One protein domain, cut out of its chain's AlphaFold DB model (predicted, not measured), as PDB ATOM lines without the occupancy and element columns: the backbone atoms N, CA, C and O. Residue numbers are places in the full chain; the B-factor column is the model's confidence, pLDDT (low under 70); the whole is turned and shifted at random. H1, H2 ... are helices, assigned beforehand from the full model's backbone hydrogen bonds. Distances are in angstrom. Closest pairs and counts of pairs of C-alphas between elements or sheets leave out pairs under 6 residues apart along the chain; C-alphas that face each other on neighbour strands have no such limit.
ATOM      1  N   ASP A 317     -19.055   1.167 -48.493       80.81
ATOM      2  CA  ASP A 317     -18.513   2.019 -47.422       80.81
ATOM      3  C   ASP A 317     -19.277   1.849 -46.096       80.81
ATOM      4  O   ASP A 317     -18.660   1.867 -45.029       80.81
ATOM      5  N   ALA A 318     -20.602   1.653 -46.136       84.56
ATOM      6  CA  ALA A 318     -21.415   1.386 -44.948       84.56
ATOM      7  C   ALA A 318     -21.040   0.050 -44.293       84.56
ATOM      8  O   ALA A 318     -20.793  -0.011 -43.083       84.56
ATOM      9  N   PHE A 319     -20.960  -1.015 -45.095       82.50
ATOM     10  CA  PHE A 319     -20.660  -2.362 -44.613       82.50
ATOM     11  C   PHE A 319     -19.208  -2.510 -44.152       82.50
ATOM     12  O   PHE A 319     -18.975  -3.083 -43.088       82.50
ATOM     13  N   PHE A 320     -18.232  -1.934 -44.863       81.56
ATOM     14  CA  PHE A 320     -16.834  -1.922 -44.424       81.56
ATOM     15  C   PHE A 320     -16.664  -1.140 -43.116       81.56
ATOM     16  O   PHE A 320     -16.053  -1.648 -42.179       81.56
ATOM     17  N   GLN A 321     -17.276   0.042 -42.988       83.62
ATOM     18  CA  GLN A 321     -17.243   0.828 -41.750       83.62
ATOM     19  C   GLN A 321     -17.865   0.072 -40.560       83.62
ATOM     20  O   GLN A 321     -17.349   0.152 -39.443       83.62
ATOM     21  N   LEU A 322     -18.952  -0.675 -40.789       83.94
ATOM     22  CA  LEU A 322     -19.586  -1.521 -39.777       83.94
ATOM     23  C   LEU A 322     -18.708  -2.727 -39.402       83.94
ATOM     24  O   LEU A 322     -18.480  -2.958 -38.214       83.94
ATOM     25  N   ARG A 323     -18.172  -3.461 -40.386       80.94
ATOM     26  CA  ARG A 323     -17.238  -4.583 -40.177       80.94
ATOM     27  C   ARG A 323     -16.015  -4.141 -39.381       80.94
ATOM     28  O   ARG A 323     -15.632  -4.816 -38.425       80.94
ATOM     29  N   ASP A 324     -15.423  -3.006 -39.734       78.06
ATOM     30  CA  ASP A 324     -14.206  -2.495 -39.103       78.06
ATOM     31  C   ASP A 324     -14.486  -2.044 -37.659       78.06
ATOM     32  O   ASP A 324     -13.708  -2.350 -36.752       78.06
ATOM     33  N   ALA A 325     -15.647  -1.429 -37.402       76.69
ATOM     34  CA  ALA A 325     -16.086  -1.097 -36.047       76.69
ATOM     35  C   ALA A 325     -16.349  -2.343 -35.184       76.69
ATOM     36  O   ALA A 325     -15.840  -2.435 -34.064       76.69
ATOM     37  N   CYS A 326     -17.079  -3.332 -35.710       76.38
ATOM     38  CA  CYS A 326     -17.281  -4.626 -35.055       76.38
ATOM     39  C   CYS A 326     -15.943  -5.331 -34.771       76.38
ATOM     40  O   CYS A 326     -15.750  -5.873 -33.681       76.38
ATOM     41  N   SER A 327     -14.995  -5.278 -35.713       74.81
ATOM     42  CA  SER A 327     -13.659  -5.871 -35.575       74.81
ATOM     43  C   SER A 327     -12.850  -5.231 -34.449       74.81
ATOM     44  O   SER A 327     -12.287  -5.949 -33.620       74.81
ATOM     45  N   SER A 328     -12.813  -3.896 -34.367       72.12
ATOM     46  CA  SER A 328     -12.105  -3.198 -33.284       72.12
ATOM     47  C   SER A 328     -12.710  -3.490 -31.910       72.12
ATOM     48  O   SER A 328     -11.965  -3.725 -30.959       72.12
ATOM     49  N   VAL A 329     -14.046  -3.532 -31.806       69.88
ATOM     50  CA  VAL A 329     -14.747  -3.871 -30.557       69.88
ATOM     51  C   VAL A 329     -14.448  -5.311 -30.125       69.88
ATOM     52  O   VAL A 329     -14.098  -5.528 -28.966       69.88
ATOM     53  N   ARG A 330     -14.510  -6.292 -31.044       71.94
ATOM     54  CA  ARG A 330     -14.188  -7.703 -30.745       71.94
ATOM     55  C   ARG A 330     -12.743  -7.875 -30.264       71.94
ATOM     56  O   ARG A 330     -12.517  -8.512 -29.240       71.94
ATOM     57  N   ARG A 331     -11.771  -7.261 -30.949       67.44
ATOM     58  CA  ARG A 331     -10.329  -7.398 -30.644       67.44
ATOM     59  C   ARG A 331      -9.865  -6.633 -29.392       67.44
ATOM     60  O   ARG A 331      -8.684  -6.700 -29.065       67.44
ATOM     61  N   LYS A 332     -10.747  -5.879 -28.714       61.47
ATOM     62  CA  LYS A 332     -10.423  -4.984 -27.573       61.47
ATOM     63  C   LYS A 332      -9.289  -3.978 -27.882       61.47
ATOM     64  O   LYS A 332      -8.639  -3.474 -26.968       61.47
ATOM     65  N   ALA A 333      -9.044  -3.689 -29.162       53.97
ATOM     66  CA  ALA A 333      -7.903  -2.906 -29.628       53.97
ATOM     67  C   ALA A 333      -8.245  -1.408 -29.663       53.97
ATOM     68  O   ALA A 333      -9.185  -1.008 -30.350       53.97
ATOM     69  N   ASP A 334      -7.488  -0.602 -28.911       53.97
ATOM     70  CA  ASP A 334      -7.546   0.868 -28.769       53.97
ATOM     71  C   ASP A 334      -8.896   1.524 -28.401       53.97
ATOM     72  O   ASP A 334      -8.918   2.705 -28.050       53.97
ATOM     73  N   VAL A 335     -10.015   0.792 -28.391       56.47
ATOM     74  CA  VAL A 335     -11.345   1.332 -28.067       56.47
ATOM     75  C   VAL A 335     -11.941   0.652 -26.834       56.47
ATOM     76  O   VAL A 335     -12.664  -0.343 -26.917       56.47
ATOM     77  N   THR A 336     -11.702   1.240 -25.662       55.72
ATOM     78  CA  THR A 336     -12.459   0.936 -24.441       55.72
ATOM     79  C   THR A 336     -13.888   1.474 -24.553       55.72
ATOM     80  O   THR A 336     -14.184   2.585 -24.118       55.72
ATOM     81  N   VAL A 337     -14.797   0.673 -25.117       55.59
ATOM     82  CA  VAL A 337     -16.246   0.923 -25.040       55.59
ATOM     83  C   VAL A 337     -16.748   0.503 -23.649       55.59
ATOM     84  O   VAL A 337     -16.724  -0.690 -23.338       55.59
ATOM     85  N   PRO A 338     -17.218   1.423 -22.784       55.47
ATOM     86  CA  PRO A 338     -17.780   1.046 -21.493       55.47
ATOM     87  C   PRO A 338     -19.109   0.307 -21.697       55.47
ATOM     88  O   PRO A 338     -20.056   0.860 -22.255       55.47
ATOM     89  N   GLN A 339     -19.195  -0.935 -21.212       52.19
ATOM     90  CA  GLN A 339     -20.346  -1.827 -21.435       52.19
ATOM     91  C   GLN A 339     -21.677  -1.273 -20.886       52.19
ATOM     92  O   GLN A 339     -22.745  -1.593 -21.406       52.19
ATOM     93  N   HIS A 340     -21.625  -0.409 -19.865       58.84
ATOM     94  CA  HIS A 340     -22.799   0.209 -19.242       58.84
ATOM     95  C   HIS A 340     -22.613   1.724 -19.065       58.84
ATOM     96  O   HIS A 340     -22.207   2.205 -18.005       58.84
ATOM     97  N   ILE A 341     -22.928   2.486 -20.117       69.44
ATOM     98  CA  ILE A 341     -23.035   3.952 -20.072       69.44
ATOM     99  C   ILE A 341     -24.483   4.320 -19.745       69.44
ATOM    100  O   ILE A 341     -25.347   4.205 -20.612       69.44
ATOM    101  N   ASN A 342     -24.732   4.798 -18.526       81.69
ATOM    102  CA  ASN A 342     -26.064   5.218 -18.065       81.69
ATOM    103  C   ASN A 342     -26.090   6.672 -17.547       81.69
ATOM    104  O   ASN A 342     -27.131   7.151 -17.107       81.69
ATOM    105  N   THR A 343     -24.948   7.368 -17.575       89.69
ATOM    106  CA  THR A 343     -24.783   8.734 -17.047       89.69
ATOM    107  C   THR A 343     -24.168   9.675 -18.080       89.69
ATOM    108  O   THR A 343     -23.483   9.257 -19.023       89.69
ATOM    109  N   VAL A 344     -24.345  10.979 -17.861       91.50
ATOM    110  CA  VAL A 344     -23.724  12.030 -18.675       91.50
ATOM    111  C   VAL A 344     -22.204  11.982 -18.546       91.50
ATOM    112  O   VAL A 344     -21.519  12.138 -19.553       91.50
ATOM    113  N   ALA A 345     -21.678  11.727 -17.343       89.75
ATOM    114  CA  ALA A 345     -20.241  11.609 -17.091       89.75
ATOM    115  C   ALA A 345     -19.596  10.545 -17.993       89.75
ATOM    116  O   ALA A 345     -18.729  10.872 -18.799       89.75
ATOM    117  N   GLN A 346     -20.106   9.310 -17.950       87.94
ATOM    118  CA  GLN A 346     -19.629   8.202 -18.789       87.94
ATOM    119  C   GLN A 346     -19.811   8.483 -20.293       87.94
ATOM    120  O   GLN A 346     -18.955   8.136 -21.105       87.94
ATOM    121  N   THR A 347     -20.913   9.137 -20.684       88.56
ATOM    122  CA  THR A 347     -21.170   9.510 -22.088       88.56
ATOM    123  C   THR A 347     -20.166  10.554 -22.588       88.56
ATOM    124  O   THR A 347     -19.717  10.498 -23.732       88.56
ATOM    125  N   VAL A 348     -19.794  11.518 -21.741       90.06
ATOM    126  CA  VAL A 348     -18.812  12.561 -22.065       90.06
ATOM    127  C   VAL A 348     -17.384  12.019 -22.043       90.06
ATOM    128  O   VAL A 348     -16.601  12.417 -22.900       90.06
ATOM    129  N   GLU A 349     -17.069  11.090 -21.141       86.88
ATOM    130  CA  GLU A 349     -15.792  10.368 -21.080       86.88
ATOM    131  C   GLU A 349     -15.556   9.526 -22.345       86.88
ATOM    132  O   GLU A 349     -14.520   9.673 -22.990       86.88
ATOM    133  N   ALA A 350     -16.556   8.754 -22.790       84.56
ATOM    134  CA  ALA A 350     -16.501   8.042 -24.071       84.56
ATOM    135  C   ALA A 350     -16.356   9.002 -25.273       84.56
ATOM    136  O   ALA A 350     -15.662   8.710 -26.243       84.56
ATOM    137  N   LEU A 351     -16.969  10.190 -25.223       87.56
ATOM    138  CA  LEU A 351     -16.797  11.211 -26.267       87.56
ATOM    139  C   LEU A 351     -15.441  11.936 -26.221       87.56
ATOM    140  O   LEU A 351     -15.061  12.508 -27.245       87.56
ATOM    141  N   ASP A 352     -14.743  11.935 -25.080       84.88
ATOM    142  CA  ASP A 352     -13.356  12.400 -24.940       84.88
ATOM    143  C   ASP A 352     -12.373  11.349 -25.492       84.88
ATOM    144  O   ASP A 352     -11.487  11.714 -26.264       84.88
ATOM    145  N   SER A 353     -12.542  10.058 -25.172       78.44
ATOM    146  CA  SER A 353     -11.662   8.988 -25.683       78.44
ATOM    147  C   SER A 353     -11.804   8.758 -27.192       78.44
ATOM    148  O   SER A 353     -10.825   8.453 -27.868       78.44
ATOM    149  N   LEU A 354     -12.994   8.975 -27.760       77.75
ATOM    150  CA  LEU A 354     -13.234   8.797 -29.196       77.75
ATOM    151  C   LEU A 354     -12.721   9.953 -30.085       77.75
ATOM    152  O   LEU A 354     -12.913   9.897 -31.300       77.75
ATOM    153  N   GLU A 355     -12.078  10.994 -29.539       66.12
ATOM    154  CA  GLU A 355     -11.520  12.114 -30.332       66.12
ATOM    155  C   GLU A 355     -10.134  11.832 -30.953       66.12
ATOM    156  O   GLU A 355      -9.617  12.695 -31.663       66.12
ATOM    157  N   THR A 356      -9.547  10.644 -30.745       57.12
ATOM    158  CA  THR A 356      -8.153  10.330 -31.139       57.12
ATOM    159  C   THR A 356      -7.946   9.218 -32.180       57.12
ATOM    160  O   THR A 356      -6.802   9.030 -32.589       57.12
ATOM    161  N   ALA A 357      -8.980   8.502 -32.645       54.84
ATOM    162  CA  ALA A 357      -8.834   7.421 -33.641       54.84
ATOM    163  C   ALA A 357      -9.815   7.520 -34.835       54.84
ATOM    164  O   ALA A 357     -10.619   8.448 -34.921       54.84
ATOM    165  N   ALA A 358      -9.657   6.600 -35.797       66.19
ATOM    166  CA  ALA A 358     -10.142   6.682 -37.183       66.19
ATOM    167  C   ALA A 358     -11.659   6.415 -37.373       66.19
ATOM    168  O   ALA A 358     -12.437   6.488 -36.426       66.19
ATOM    169  N   SER A 359     -12.089   6.122 -38.608       56.72
ATOM    170  CA  SER A 359     -13.492   5.926 -39.039       56.72
ATOM    171  C   SER A 359     -14.331   5.037 -38.110       56.72
ATOM    172  O   SER A 359     -15.476   5.383 -37.827       56.72
ATOM    173  N   THR A 360     -13.753   3.969 -37.551       62.59
ATOM    174  CA  THR A 360     -14.345   3.147 -36.479       62.59
ATOM    175  C   THR A 360     -14.983   3.971 -35.354       62.59
ATOM    176  O   THR A 360     -16.119   3.716 -34.949       62.59
ATOM    177  N   ASN A 361     -14.288   5.006 -34.868       75.06
ATOM    178  CA  ASN A 361     -14.781   5.850 -33.783       75.06
ATOM    179  C   ASN A 361     -16.039   6.624 -34.170       75.06
ATOM    180  O   ASN A 361     -16.789   7.023 -33.285       75.06
ATOM    181  N   ALA A 362     -16.279   6.882 -35.455       79.19
ATOM    182  CA  ALA A 362     -17.357   7.758 -35.889       79.19
ATOM    183  C   ALA A 362     -18.752   7.130 -35.702       79.19
ATOM    184  O   ALA A 362     -19.672   7.858 -35.331       79.19
ATOM    185  N   ILE A 363     -18.901   5.802 -35.833       84.25
ATOM    186  CA  ILE A 363     -20.146   5.096 -35.464       84.25
ATOM    187  C   ILE A 363     -20.430   5.284 -33.968       84.25
ATOM    188  O   ILE A 363     -21.469   5.825 -33.588       84.25
ATOM    189  N   LEU A 364     -19.480   4.901 -33.107       83.12
ATOM    190  CA  LEU A 364     -19.620   5.008 -31.650       83.12
ATOM    191  C   LEU A 364     -19.860   6.464 -31.222       83.12
ATOM    192  O   LEU A 364     -20.749   6.763 -30.425       83.12
ATOM    193  N   ARG A 365     -19.134   7.405 -31.834       86.69
ATOM    194  CA  ARG A 365     -19.293   8.843 -31.621       86.69
ATOM    195  C   ARG A 365     -20.704   9.313 -31.959       86.69
ATOM    196  O   ARG A 365     -21.240  10.083 -31.171       86.69
ATOM    197  N   ARG A 366     -21.339   8.853 -33.048       89.69
ATOM    198  CA  ARG A 366     -22.759   9.160 -33.317       89.69
ATOM    199  C   ARG A 366     -23.652   8.670 -32.180       89.69
ATOM    200  O   ARG A 366     -24.385   9.483 -31.627       89.69
ATOM    201  N   TYR A 367     -23.542   7.402 -31.771       88.81
ATOM    202  CA  TYR A 367     -24.341   6.849 -30.667       88.81
ATOM    203  C   TYR A 367     -24.190   7.649 -29.360       88.81
ATOM    204  O   TYR A 367     -25.191   7.980 -28.723       88.81
ATOM    205  N   HIS A 368     -22.970   8.023 -28.966       90.12
ATOM    206  CA  HIS A 368     -22.764   8.810 -27.744       90.12
ATOM    207  C   HIS A 368     -23.166  10.288 -27.898       90.12
ATOM    208  O   HIS A 368     -23.675  10.876 -26.945       90.12
ATOM    209  N   LEU A 369     -22.993  10.902 -29.078       93.38
ATOM    210  CA  LEU A 369     -23.491  12.257 -29.361       93.38
ATOM    211  C   LEU A 369     -25.024  12.312 -29.280       93.38
ATOM    212  O   LEU A 369     -25.568  13.253 -28.706       93.38
ATOM    213  N   THR A 370     -25.698  11.294 -29.815       93.38
ATOM    214  CA  THR A 370     -27.147  11.099 -29.727       93.38
ATOM    215  C   THR A 370     -27.591  10.930 -28.272       93.38
ATOM    216  O   THR A 370     -28.386  11.735 -27.796       93.38
ATOM    217  N   ARG A 371     -26.991  10.005 -27.508       92.31
ATOM    218  CA  ARG A 371     -27.283   9.826 -26.069       92.31
ATOM    219  C   ARG A 371     -27.059  11.085 -25.229       92.31
ATOM    220  O   ARG A 371     -27.816  11.371 -24.303       92.31
ATOM    221  N   LEU A 372     -26.055  11.892 -25.567       95.00
ATOM    222  CA  LEU A 372     -25.828  13.185 -24.919       95.00
ATOM    223  C   LEU A 372     -26.955  14.195 -25.217       95.00
ATOM    224  O   LEU A 372     -27.286  15.019 -24.360       95.00
ATOM    225  N   VAL A 373     -27.556  14.136 -26.410       95.50
ATOM    226  CA  VAL A 373     -28.747  14.921 -26.765       95.50
ATOM    227  C   VAL A 373     -29.995  14.374 -26.064       95.50
ATOM    228  O   VAL A 373     -30.734  15.179 -25.500       95.50
ATOM    229  N   GLU A 374     -30.188  13.054 -25.981       93.62
ATOM    230  CA  GLU A 374     -31.274  12.413 -25.218       93.62
ATOM    231  C   GLU A 374     -31.253  12.842 -23.740       93.62
ATOM    232  O   GLU A 374     -32.225  13.421 -23.253       93.62
ATOM    233  N   HIS A 375     -30.113  12.689 -23.053       94.81
ATOM    234  CA  HIS A 375     -29.922  13.134 -21.666       94.81
ATOM    235  C   HIS A 375     -30.209  14.633 -21.458       94.81
ATOM    236  O   HIS A 375     -30.676  15.041 -20.386       94.81
ATOM    237  N   ARG A 376     -29.928  15.480 -22.461       94.69
ATOM    238  CA  ARG A 376     -30.287  16.905 -22.416       94.69
ATOM    239  C   ARG A 376     -31.784  17.110 -22.646       94.69
ATOM    240  O   ARG A 376     -32.371  17.936 -21.952       94.69
ATOM    241  N   ASN A 377     -32.385  16.424 -23.615       93.56
ATOM    242  CA  ASN A 377     -33.810  16.525 -23.932       93.56
ATOM    243  C   ASN A 377     -34.658  16.103 -22.720       93.56
ATOM    244  O   ASN A 377     -35.612  16.797 -22.375       93.56
ATOM    245  N   GLU A 378     -34.247  15.041 -22.025       92.75
ATOM    246  CA  GLU A 378     -34.829  14.566 -20.769       92.75
ATOM    247  C   GLU A 378     -34.790  15.645 -19.673       92.75
ATOM    248  O   GLU A 378     -35.842  16.054 -19.181       92.75
ATOM    249  N   ARG A 379     -33.605  16.189 -19.352       92.38
ATOM    250  CA  ARG A 379     -33.461  17.271 -18.356       92.38
ATOM    251  C   ARG A 379     -34.199  18.543 -18.774       92.38
ATOM    252  O   ARG A 379     -34.807  19.215 -17.947       92.38
ATOM    253  N   GLU A 380     -34.209  18.886 -20.062       92.56
ATOM    254  CA  GLU A 380     -34.982  20.027 -20.560       92.56
ATOM    255  C   GLU A 380     -36.496  19.789 -20.435       92.56
ATOM    256  O   GLU A 380     -37.238  20.753 -20.249       92.56
ATOM    257  N   ASN A 381     -36.961  18.537 -20.482       89.94
ATOM    258  CA  ASN A 381     -38.350  18.172 -20.221       89.94
ATOM    259  C   ASN A 381     -38.688  18.191 -18.719       89.94
ATOM    260  O   ASN A 381     -39.703  18.774 -18.346       89.94
ATOM    261  N   GLN A 382     -37.812  17.668 -17.854       89.50
ATOM    262  CA  GLN A 382     -37.925  17.787 -16.390       89.50
ATOM    263  C   GLN A 382     -38.067  19.268 -15.986       89.50
ATOM    264  O   GLN A 382     -39.087  19.664 -15.424       89.50
ATOM    265  N   HIS A 383     -37.164  20.137 -16.460       87.75
ATOM    266  CA  HIS A 383     -37.238  21.595 -16.260       87.75
ATOM    267  C   HIS A 383     -38.435  22.294 -16.922       87.75
ATOM    268  O   HIS A 383     -38.663  23.475 -16.654       87.75
ATOM    269  N   ARG A 384     -39.191  21.635 -17.808       86.00
ATOM    270  CA  ARG A 384     -40.476  22.143 -18.329       86.00
ATOM    271  C   ARG A 384     -41.653  21.711 -17.456       86.00
ATOM    272  O   ARG A 384     -42.561  22.515 -17.282       86.00
ATOM    273  N   ILE A 385     -41.619  20.496 -16.909       82.94
ATOM    274  CA  ILE A 385     -42.657  19.922 -16.039       82.94
ATOM    275  C   ILE A 385     -42.596  20.538 -14.633       82.94
ATOM    276  O   ILE A 385     -43.622  20.915 -14.075       82.94
ATOM    277  N   GLU A 386     -41.395  20.715 -14.079       77.88
ATOM    278  CA  GLU A 386     -41.178  21.288 -12.742       77.88
ATOM    279  C   GLU A 386     -41.474  22.796 -12.662       77.88
ATOM    280  O   GLU A 386     -41.623  23.351 -11.572       77.88
ATOM    281  N   ARG A 387     -41.593  23.482 -13.808       70.31
ATOM    282  CA  ARG A 387     -42.005  24.891 -13.889       70.31
ATOM    283  C   ARG A 387     -43.506  25.022 -13.595       70.31
ATOM    284  O   ARG A 387     -44.312  24.660 -14.449       70.31
ATOM    285  N   PRO A 388     -43.931  25.624 -12.465       57.94
ATOM    286  CA  PRO A 388     -45.351  25.692 -12.134       57.94
ATOM    287  C   PRO A 388     -46.123  26.606 -13.095       57.94
ATOM    288  O   PRO A 388     -45.695  27.730 -13.368       57.94
ATOM    289  N   ALA A 408     -35.562  26.501 -19.536       84.62
ATOM    290  CA  ALA A 408     -35.358  25.070 -19.273       84.62
ATOM    291  C   ALA A 408     -34.128  24.503 -20.014       84.62
ATOM    292  O   ALA A 408     -33.300  23.826 -19.419       84.62
ATOM    293  N   SER A 409     -33.917  24.917 -21.269       84.25
ATOM    294  CA  SER A 409     -32.732  24.586 -22.078       84.25
ATOM    295  C   SER A 409     -31.390  25.075 -21.522       84.25
ATOM    296  O   SER A 409     -30.343  24.521 -21.841       84.25
ATOM    297  N   SER A 410     -31.403  26.136 -20.715       86.75
ATOM    298  CA  SER A 410     -30.226  26.703 -20.046       86.75
ATOM    299  C   SER A 410     -29.977  26.074 -18.674       86.75
ATOM    300  O   SER A 410     -28.826  26.013 -18.259       86.75
ATOM    301  N   MET A 411     -31.033  25.605 -17.998       88.06
ATOM    302  CA  MET A 411     -30.932  24.831 -16.755       88.06
ATOM    303  C   MET A 411     -30.415  23.422 -17.066       88.06
ATOM    304  O   MET A 411     -29.339  23.067 -16.604       88.06
ATOM    305  N   ALA A 412     -31.048  22.716 -18.008       90.38
ATOM    306  CA  ALA A 412     -30.582  21.414 -18.486       90.38
ATOM    307  C   ALA A 412     -29.110  21.434 -18.940       90.38
ATOM    308  O   ALA A 412     -28.346  20.543 -18.591       90.38
ATOM    309  N   LEU A 413     -28.662  22.468 -19.667       91.38
ATOM    310  CA  LEU A 413     -27.250  22.588 -20.061       91.38
ATOM    311  C   LEU A 413     -26.300  22.842 -18.871       91.38
ATOM    312  O   LEU A 413     -25.134  22.456 -18.942       91.38
ATOM    313  N   ALA A 414     -26.766  23.479 -17.795       89.62
ATOM    314  CA  ALA A 414     -25.986  23.643 -16.568       89.62
ATOM    315  C   ALA A 414     -25.864  22.316 -15.798       89.62
ATOM    316  O   ALA A 414     -24.779  22.005 -15.312       89.62
ATOM    317  N   ASP A 415     -26.920  21.505 -15.772       91.81
ATOM    318  CA  ASP A 415     -26.917  20.198 -15.106       91.81
ATOM    319  C   ASP A 415     -26.059  19.179 -15.863       91.81
ATOM    320  O   ASP A 415     -25.220  18.515 -15.259       91.81
ATOM    321  N   ILE A 416     -26.180  19.121 -17.199       94.12
ATOM    322  CA  ILE A 416     -25.287  18.321 -18.056       94.12
ATOM    323  C   ILE A 416     -23.820  18.732 -17.817       94.12
ATOM    324  O   ILE A 416     -22.953  17.868 -17.742       94.12
ATOM    325  N   MET A 417     -23.520  20.030 -17.654       93.31
ATOM    326  CA  MET A 417     -22.168  20.496 -17.298       93.31
ATOM    327  C   MET A 417     -21.718  20.042 -15.905       93.31
ATOM    328  O   MET A 417     -20.555  19.680 -15.743       93.31
ATOM    329  N   ALA A 418     -22.604  20.097 -14.909       91.19
ATOM    330  CA  ALA A 418     -22.292  19.738 -13.529       91.19
ATOM    331  C   ALA A 418     -22.058  18.228 -13.364       91.19
ATOM    332  O   ALA A 418     -21.139  17.834 -12.653       91.19
ATOM    333  N   GLU A 419     -22.839  17.394 -14.053       93.12
ATOM    334  CA  GLU A 419     -22.677  15.935 -14.045       93.12
ATOM    335  C   GLU A 419     -21.481  15.481 -14.892       93.12
ATOM    336  O   GLU A 419     -20.718  14.624 -14.457       93.12
ATOM    337  N   ALA A 420     -21.257  16.088 -16.064       91.69
ATOM    338  CA  ALA A 420     -20.089  15.793 -16.897       91.69
ATOM    339  C   ALA A 420     -18.758  16.185 -16.234       91.69
ATOM    340  O   ALA A 420     -17.736  15.546 -16.469       91.69
ATOM    341  N   TYR A 421     -18.751  17.266 -15.446       91.44
ATOM    342  CA  TYR A 421     -17.533  17.870 -14.904       91.44
ATOM    343  C   TYR A 421     -17.718  18.354 -13.451       91.44
ATOM    344  O   TYR A 421     -17.603  19.557 -13.191       91.44
ATOM    345  N   PRO A 422     -17.939  17.459 -12.468       86.44
ATOM    346  CA  PRO A 422     -18.299  17.836 -11.092       86.44
ATOM    347  C   PRO A 422     -17.253  18.701 -10.361       86.44
ATOM    348  O   PRO A 422     -17.585  19.421  -9.419       86.44
ATOM    349  N   GLY A 423     -15.991  18.699 -10.808       82.81
ATOM    350  CA  GLY A 423     -14.949  19.602 -10.303       82.81
ATOM    351  C   GLY A 423     -15.009  21.045 -10.838       82.81
ATOM    352  O   GLY A 423     -14.395  21.941 -10.253       82.81
ATOM    353  N   LEU A 424     -15.728  21.314 -11.936       84.75
ATOM    354  CA  LEU A 424     -15.726  22.611 -12.624       84.75
ATOM    355  C   LEU A 424     -16.907  23.495 -12.195       84.75
ATOM    356  O   LEU A 424     -17.951  23.550 -12.841       84.75
ATOM    357  N   LYS A 425     -16.702  24.273 -11.126       77.06
ATOM    358  CA  LYS A 425     -17.686  25.261 -10.650       77.06
ATOM    359  C   LYS A 425     -18.005  26.320 -11.715       77.06
ATOM    360  O   LYS A 425     -17.098  26.908 -12.314       77.06
ATOM    361  N   GLN A 426     -19.296  26.607 -11.888       73.56
ATOM    362  CA  GLN A 426     -19.796  27.658 -12.777       73.56
ATOM    363  C   GLN A 426     -19.252  29.044 -12.360       73.56
ATOM    364  O   GLN A 426     -19.268  29.368 -11.169       73.56
ATOM    365  N   PRO A 427     -18.790  29.892 -13.303       70.88
ATOM    366  CA  PRO A 427     -18.352  31.251 -12.990       70.88
ATOM    367  C   PRO A 427     -19.473  32.084 -12.356       70.88
ATOM    368  O   PRO A 427     -20.576  32.169 -12.896       70.88
ATOM    369  N   SER A 428     -19.181  32.728 -11.222       64.94
ATOM    370  CA  SER A 428     -20.146  33.604 -10.552       64.94
ATOM    371  C   SER A 428     -20.456  34.858 -11.387       64.94
ATOM    372  O   SER A 428     -19.672  35.263 -12.245       64.94
ATOM    373  N   LYS A 429     -21.572  35.536 -11.086       59.25
ATOM    374  CA  LYS A 429     -21.906  36.849 -11.681       59.25
ATOM    375  C   LYS A 429     -21.027  38.003 -11.157       59.25
ATOM    376  O   LYS A 429     -21.177  39.131 -11.623       59.25
ATOM    377  N   GLN A 430     -20.150  37.760 -10.179       55.66
ATOM    378  CA  GLN A 430     -19.203  38.750  -9.660       55.66
ATOM    379  C   GLN A 430     -17.897  38.735 -10.476       55.66
ATOM    380  O   GLN A 430     -17.569  37.749 -11.130       55.66
ATOM    381  N   ARG A 431     -17.156  39.851 -10.469       51.44
ATOM    382  CA  ARG A 431     -16.094  40.185 -11.448       51.44
ATOM    383  C   ARG A 431     -14.753  39.442 -11.253       51.44
ATOM    384  O   ARG A 431     -13.694  40.024 -11.466       51.44
ATOM    385  N   THR A 432     -14.784  38.169 -10.873       59.91
ATOM    386  CA  THR A 432     -13.626  37.262 -10.972       59.91
ATOM    387  C   THR A 432     -13.373  36.872 -12.430       59.91
ATOM    388  O   THR A 432     -14.317  36.788 -13.216       59.91
ATOM    389  N   ALA A 433     -12.118  36.597 -12.800       58.28
ATOM    390  CA  ALA A 433     -11.786  36.132 -14.149       58.28
ATOM    391  C   ALA A 433     -12.552  34.832 -14.501       58.28
ATOM    392  O   ALA A 433     -12.719  33.978 -13.623       58.28
ATOM    393  N   PRO A 434     -13.023  34.645 -15.750       61.56
ATOM    394  CA  PRO A 434     -13.704  33.413 -16.140       61.56
ATOM    395  C   PRO A 434     -12.786  32.198 -15.973       61.56
ATOM    396  O   PRO A 434     -11.658  32.209 -16.462       61.56
ATOM    397  N   ASN A 435     -13.283  31.127 -15.347       78.94
ATOM    398  CA  ASN A 435     -12.587  29.840 -15.331       78.94
ATOM    399  C   ASN A 435     -12.428  29.346 -16.782       78.94
ATOM    400  O   ASN A 435     -13.410  28.980 -17.432       78.94
ATOM    401  N   ALA A 436     -11.194  29.377 -17.293       83.94
ATOM    402  CA  ALA A 436     -10.892  29.097 -18.692       83.94
ATOM    403  C   ALA A 436     -11.223  27.649 -19.086       83.94
ATOM    404  O   ALA A 436     -11.780  27.431 -20.162       83.94
ATOM    405  N   GLU A 437     -10.969  26.674 -18.205       86.94
ATOM    406  CA  GLU A 437     -11.305  25.270 -18.471       86.94
ATOM    407  C   GLU A 437     -12.823  25.044 -18.420       86.94
ATOM    408  O   GLU A 437     -13.351  24.361 -19.292       86.94
ATOM    409  N   TYR A 438     -13.561  25.704 -17.512       88.69
ATOM    410  CA  TYR A 438     -15.034  25.688 -17.563       88.69
ATOM    411  C   TYR A 438     -15.545  26.211 -18.914       88.69
ATOM    412  O   TYR A 438     -16.391  25.579 -19.539       88.69
ATOM    413  N   GLN A 439     -15.026  27.345 -19.401       87.88
ATOM    414  CA  GLN A 439     -15.445  27.913 -20.691       87.88
ATOM    415  C   GLN A 439     -15.058  27.015 -21.879       87.88
ATOM    416  O   GLN A 439     -15.833  26.884 -22.831       87.88
ATOM    417  N   ARG A 440     -13.898  26.348 -21.816       89.88
ATOM    418  CA  ARG A 440     -13.454  25.354 -22.805       89.88
ATOM    419  C   ARG A 440     -14.375  24.132 -22.821       89.88
ATOM    420  O   ARG A 440     -14.922  23.821 -23.878       89.88
ATOM    421  N   ARG A 441     -14.615  23.495 -21.671       91.50
ATOM    422  CA  ARG A 441     -15.516  22.338 -21.541       91.50
ATOM    423  C   ARG A 441     -16.959  22.679 -21.912       91.50
ATOM    424  O   ARG A 441     -17.570  21.930 -22.667       91.50
ATOM    425  N   TYR A 442     -17.457  23.852 -21.522       91.62
ATOM    426  CA  TYR A 442     -18.770  24.364 -21.934       91.62
ATOM    427  C   TYR A 442     -18.891  24.526 -23.457       91.62
ATOM    428  O   TYR A 442     -19.906  24.146 -24.042       91.62
ATOM    429  N   LYS A 443     -17.850  25.040 -24.128       91.06
ATOM    430  CA  LYS A 443     -17.818  25.141 -25.595       91.06
ATOM    431  C   LYS A 443     -17.775  23.761 -26.263       91.06
ATOM    432  O   LYS A 443     -18.514  23.550 -27.219       91.06
ATOM    433  N   ILE A 444     -16.960  22.831 -25.758       91.50
ATOM    434  CA  ILE A 444     -16.871  21.449 -26.267       91.50
ATOM    435  C   ILE A 444     -18.226  20.745 -26.132       91.50
ATOM    436  O   ILE A 444     -18.767  20.268 -27.126       91.50
ATOM    437  N   LEU A 445     -18.823  20.763 -24.938       93.12
ATOM    438  CA  LEU A 445     -20.127  20.161 -24.663       93.12
ATOM    439  C   LEU A 445     -21.228  20.753 -25.554       93.12
ATOM    440  O   LEU A 445     -21.986  20.014 -26.179       93.12
ATOM    441  N   LYS A 446     -21.296  22.087 -25.667       92.88
ATOM    442  CA  LYS A 446     -22.268  22.766 -26.534       92.88
ATOM    443  C   LYS A 446     -22.075  22.403 -28.010       92.88
ATOM    444  O   LYS A 446     -23.066  22.264 -28.725       92.88
ATOM    445  N   ASN A 447     -20.832  22.243 -28.467       92.00
ATOM    446  CA  ASN A 447     -20.541  21.787 -29.824       92.00
ATOM    447  C   ASN A 447     -20.989  20.332 -30.025       92.00
ATOM    448  O   ASN A 447     -21.698  20.069 -30.990       92.00
ATOM    449  N   ARG A 448     -20.673  19.415 -29.098       93.44
ATOM    450  CA  ARG A 448     -21.127  18.010 -29.144       93.44
ATOM    451  C   ARG A 448     -22.663  17.916 -29.182       93.44
ATOM    452  O   ARG A 448     -23.209  17.274 -30.066       93.44
ATOM    453  N   LEU A 449     -23.370  18.670 -28.338       93.62
ATOM    454  CA  LEU A 449     -24.841  18.785 -28.360       93.62
ATOM    455  C   LEU A 449     -25.419  19.400 -29.650       93.62
ATOM    456  O   LEU A 449     -26.599  19.215 -29.942       93.62
ATOM    457  N   CYS A 450     -24.622  20.154 -30.408       91.81
ATOM    458  CA  CYS A 450     -24.993  20.646 -31.735       91.81
ATOM    459  C   CYS A 450     -24.781  19.548 -32.793       91.81
ATOM    460  O   CYS A 450     -25.671  19.281 -33.595       91.81
ATOM    461  N   SER A 451     -23.634  18.862 -32.736       90.88
ATOM    462  CA  SER A 451     -23.258  17.760 -33.628       90.88
ATOM    463  C   SER A 451     -24.054  16.470 -33.421       90.88
ATOM    464  O   SER A 451     -24.080  15.651 -34.324       90.88
ATOM    465  N   GLY A 452     -24.692  16.257 -32.268       92.62
ATOM    466  CA  GLY A 452     -25.582  15.111 -32.046       92.62
ATOM    467  C   GLY A 452     -27.008  15.313 -32.552       92.62
ATOM    468  O   GLY A 452     -27.757  14.352 -32.663       92.62
ATOM    469  N   ARG A 453     -27.415  16.554 -32.856       93.31
ATOM    470  CA  ARG A 453     -28.832  16.885 -33.064       93.31
ATOM    471  C   ARG A 453     -29.431  16.271 -34.333       93.31
ATOM    472  O   ARG A 453     -30.582  15.849 -34.294       93.31
ATOM    473  N   ASN A 454     -28.690  16.241 -35.441       91.50
ATOM    474  CA  ASN A 454     -29.209  15.671 -36.688       91.50
ATOM    475  C   ASN A 454     -29.200  14.132 -36.622       91.50
ATOM    476  O   ASN A 454     -30.168  13.514 -37.053       91.50
ATOM    477  N   TRP A 455     -28.200  13.522 -35.971       92.50
ATOM    478  CA  TRP A 455     -28.196  12.085 -35.658       92.50
ATOM    479  C   TRP A 455     -29.362  11.666 -34.745       92.50
ATOM    480  O   TRP A 455     -30.014  10.666 -35.032       92.50
ATOM    481  N   ASP A 456     -29.685  12.449 -33.709       93.75
ATOM    482  CA  ASP A 456     -30.855  12.224 -32.843       93.75
ATOM    483  C   ASP A 456     -32.177  12.273 -33.635       93.75
ATOM    484  O   ASP A 456     -32.997  11.359 -33.557       93.75
ATOM    485  N   LEU A 457     -32.358  13.277 -34.498       91.12
ATOM    486  CA  LEU A 457     -33.523  13.350 -35.389       91.12
ATOM    487  C   LEU A 457     -33.576  12.188 -36.399       91.12
ATOM    488  O   LEU A 457     -34.663  11.712 -36.729       91.12
ATOM    489  N   MET A 458     -32.422  11.711 -36.875       88.69
ATOM    490  CA  MET A 458     -32.334  10.595 -37.819       88.69
ATOM    491  C   MET A 458     -32.700   9.255 -37.159       88.69
ATOM    492  O   MET A 458     -33.528   8.528 -37.709       88.69
ATOM    493  N   GLN A 459     -32.180   8.944 -35.962       90.50
ATOM    494  CA  GLN A 459     -32.552   7.703 -35.262       90.50
ATOM    495  C   GLN A 459     -34.031   7.678 -34.850       90.50
ATOM    496  O   GLN A 459     -34.682   6.643 -34.968       90.50
ATOM    497  N   GLN A 460     -34.600   8.824 -34.452       88.00
ATOM    498  CA  GLN A 460     -36.028   8.949 -34.133       88.00
ATOM    499  C   GLN A 460     -36.923   8.706 -35.360       88.00
ATOM    500  O   GLN A 460     -38.111   8.427 -35.208       88.00
ATOM    501  N   ARG A 461     -36.369   8.810 -36.579       87.19
ATOM    502  CA  ARG A 461     -37.100   8.607 -37.834       87.19
ATOM    503  C   ARG A 461     -36.913   7.219 -38.456       87.19
ATOM    504  O   ARG A 461     -37.844   6.759 -39.113       87.19
ATOM    505  N   PHE A 462     -35.760   6.577 -38.257       80.44
ATOM    506  CA  PHE A 462     -35.365   5.340 -38.956       80.44
ATOM    507  C   PHE A 462     -34.868   4.200 -38.042       80.44
ATOM    508  O   PHE A 462     -34.391   3.187 -38.550       80.44
ATOM    509  N   SER A 463     -35.000   4.334 -36.716       83.50
ATOM    510  CA  SER A 463     -34.359   3.514 -35.666       83.50
ATOM    511  C   SER A 463     -32.854   3.790 -35.464       83.50
ATOM    512  O   SER A 463     -32.198   4.330 -36.358       83.50
ATOM    513  N   PRO A 464     -32.262   3.413 -34.308       81.81
ATOM    514  CA  PRO A 464     -30.849   3.672 -34.013       81.81
ATOM    515  C   PRO A 464     -29.847   2.978 -34.944       81.81
ATOM    516  O   PRO A 464     -28.712   3.440 -35.043       81.81
ATOM    517  N   GLY A 465     -30.225   1.891 -35.631       83.38
ATOM    518  CA  GLY A 465     -29.319   1.135 -36.511       83.38
ATOM    519  C   GLY A 465     -28.727   1.972 -37.652       83.38
ATOM    520  O   GLY A 465     -27.578   1.771 -38.045       83.38
ATOM    521  N   ILE A 466     -29.456   2.994 -38.113       86.75
ATOM    522  CA  ILE A 466     -28.991   3.904 -39.168       86.75
ATOM    523  C   ILE A 466     -27.702   4.657 -38.791       86.75
ATOM    524  O   ILE A 466     -26.907   4.995 -39.663       86.75
ATOM    525  N   LEU A 467     -27.441   4.871 -37.494       88.75
ATOM    526  CA  LEU A 467     -26.231   5.558 -37.023       88.75
ATOM    527  C   LEU A 467     -24.948   4.772 -37.338       88.75
ATOM    528  O   LEU A 467     -23.887   5.381 -37.496       88.75
ATOM    529  N   ALA A 468     -25.044   3.447 -37.463       85.94
ATOM    530  CA  ALA A 468     -23.945   2.596 -37.900       85.94
ATOM    531  C   ALA A 468     -23.773   2.602 -39.430       85.94
ATOM    532  O   ALA A 468     -22.648   2.703 -39.918       85.94
ATOM    533  N   LEU A 469     -24.887   2.555 -40.168       88.44
ATOM    534  CA  LEU A 469     -24.899   2.372 -41.624       88.44
ATOM    535  C   LEU A 469     -24.582   3.633 -42.438       88.44
ATOM    536  O   LEU A 469     -24.178   3.509 -43.584       88.44
ATOM    537  N   VAL A 470     -24.729   4.853 -41.910       89.38
ATOM    538  CA  VAL A 470     -24.369   6.048 -42.702       89.38
ATOM    539  C   VAL A 470     -22.839   6.123 -42.901       89.38
ATOM    540  O   VAL A 470     -22.111   6.201 -41.901       89.38
TER     541      VAL A 470
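AT A GLANCE: This is residues 317 to 388 and 408 to 470 of the 482 residues of the protein "JmjC domain-containing protein" of Coniosporium apollinis (strain CBS 100218) (UniProt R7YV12). One long helix, H3, runs through the middle, and the six other helices pack on it: H2 folds back beside it as a hairpin, H1 and little H7 sit at its first end, H4 slants over its later part, H6 crosses it, and H5 meets it with its last residues, 448 to 451, alone. A loop, residues 428 to 433, sticks out. The printed part has 135 residues, all helix in class, H1 to H7 in chain order, with no named strand. It is only just compact, close to loose, with a radius of gyration of the C-alphas of 16.6 A, and elongated, spanning 53 by 33 by 23 A.

IN THESE COORDINATES: H1, residues 317 to 330, begins at C-alpha 317 (-18.513, 2.019, -47.422) and is 19.8 A long. H2 is residues 344 to 353. H3, residues 360 to 385, measures 38.7 A. H4 is residues 408 to 420, H5 residues 436 to 451, 22.5 A, and H6 residues 453 to 462. H7, residues 466 to 469, ends at (-24.899, 2.372, -41.624).

HOW THE PARTS SIT: H3 is the hub, and helix packing is mostly crossed. Its residues 360 to 363 touch H1, about perpendicular at 86 degrees; C-alphas 325 and 360 are closest, 4.6 A. H2 and H3 form a hairpin at 24 degrees, a shallow tilt; C-alphas 347 and 368 are closest, 5.9 A. H3 touches H4 at a steep tilt of 52 degrees, C-alphas 383 and 408 closest at 5.0 A. H5 and H6 meet only through their link. Every O i to N i+4 pair is within hydrogen-bond range in H1, H2, H4, H5 and H6, and 21 of 22 in H3; H7 is too short for one.

THE WHOLE: Residues 389 to 407 are not printed; C-alphas 388 and 408 are 12.3 A apart. The links H1 to H2 and H4 to H5 are long. Confidence is under 70 in 26 residues, among them 331 to 341 and 428 to 434.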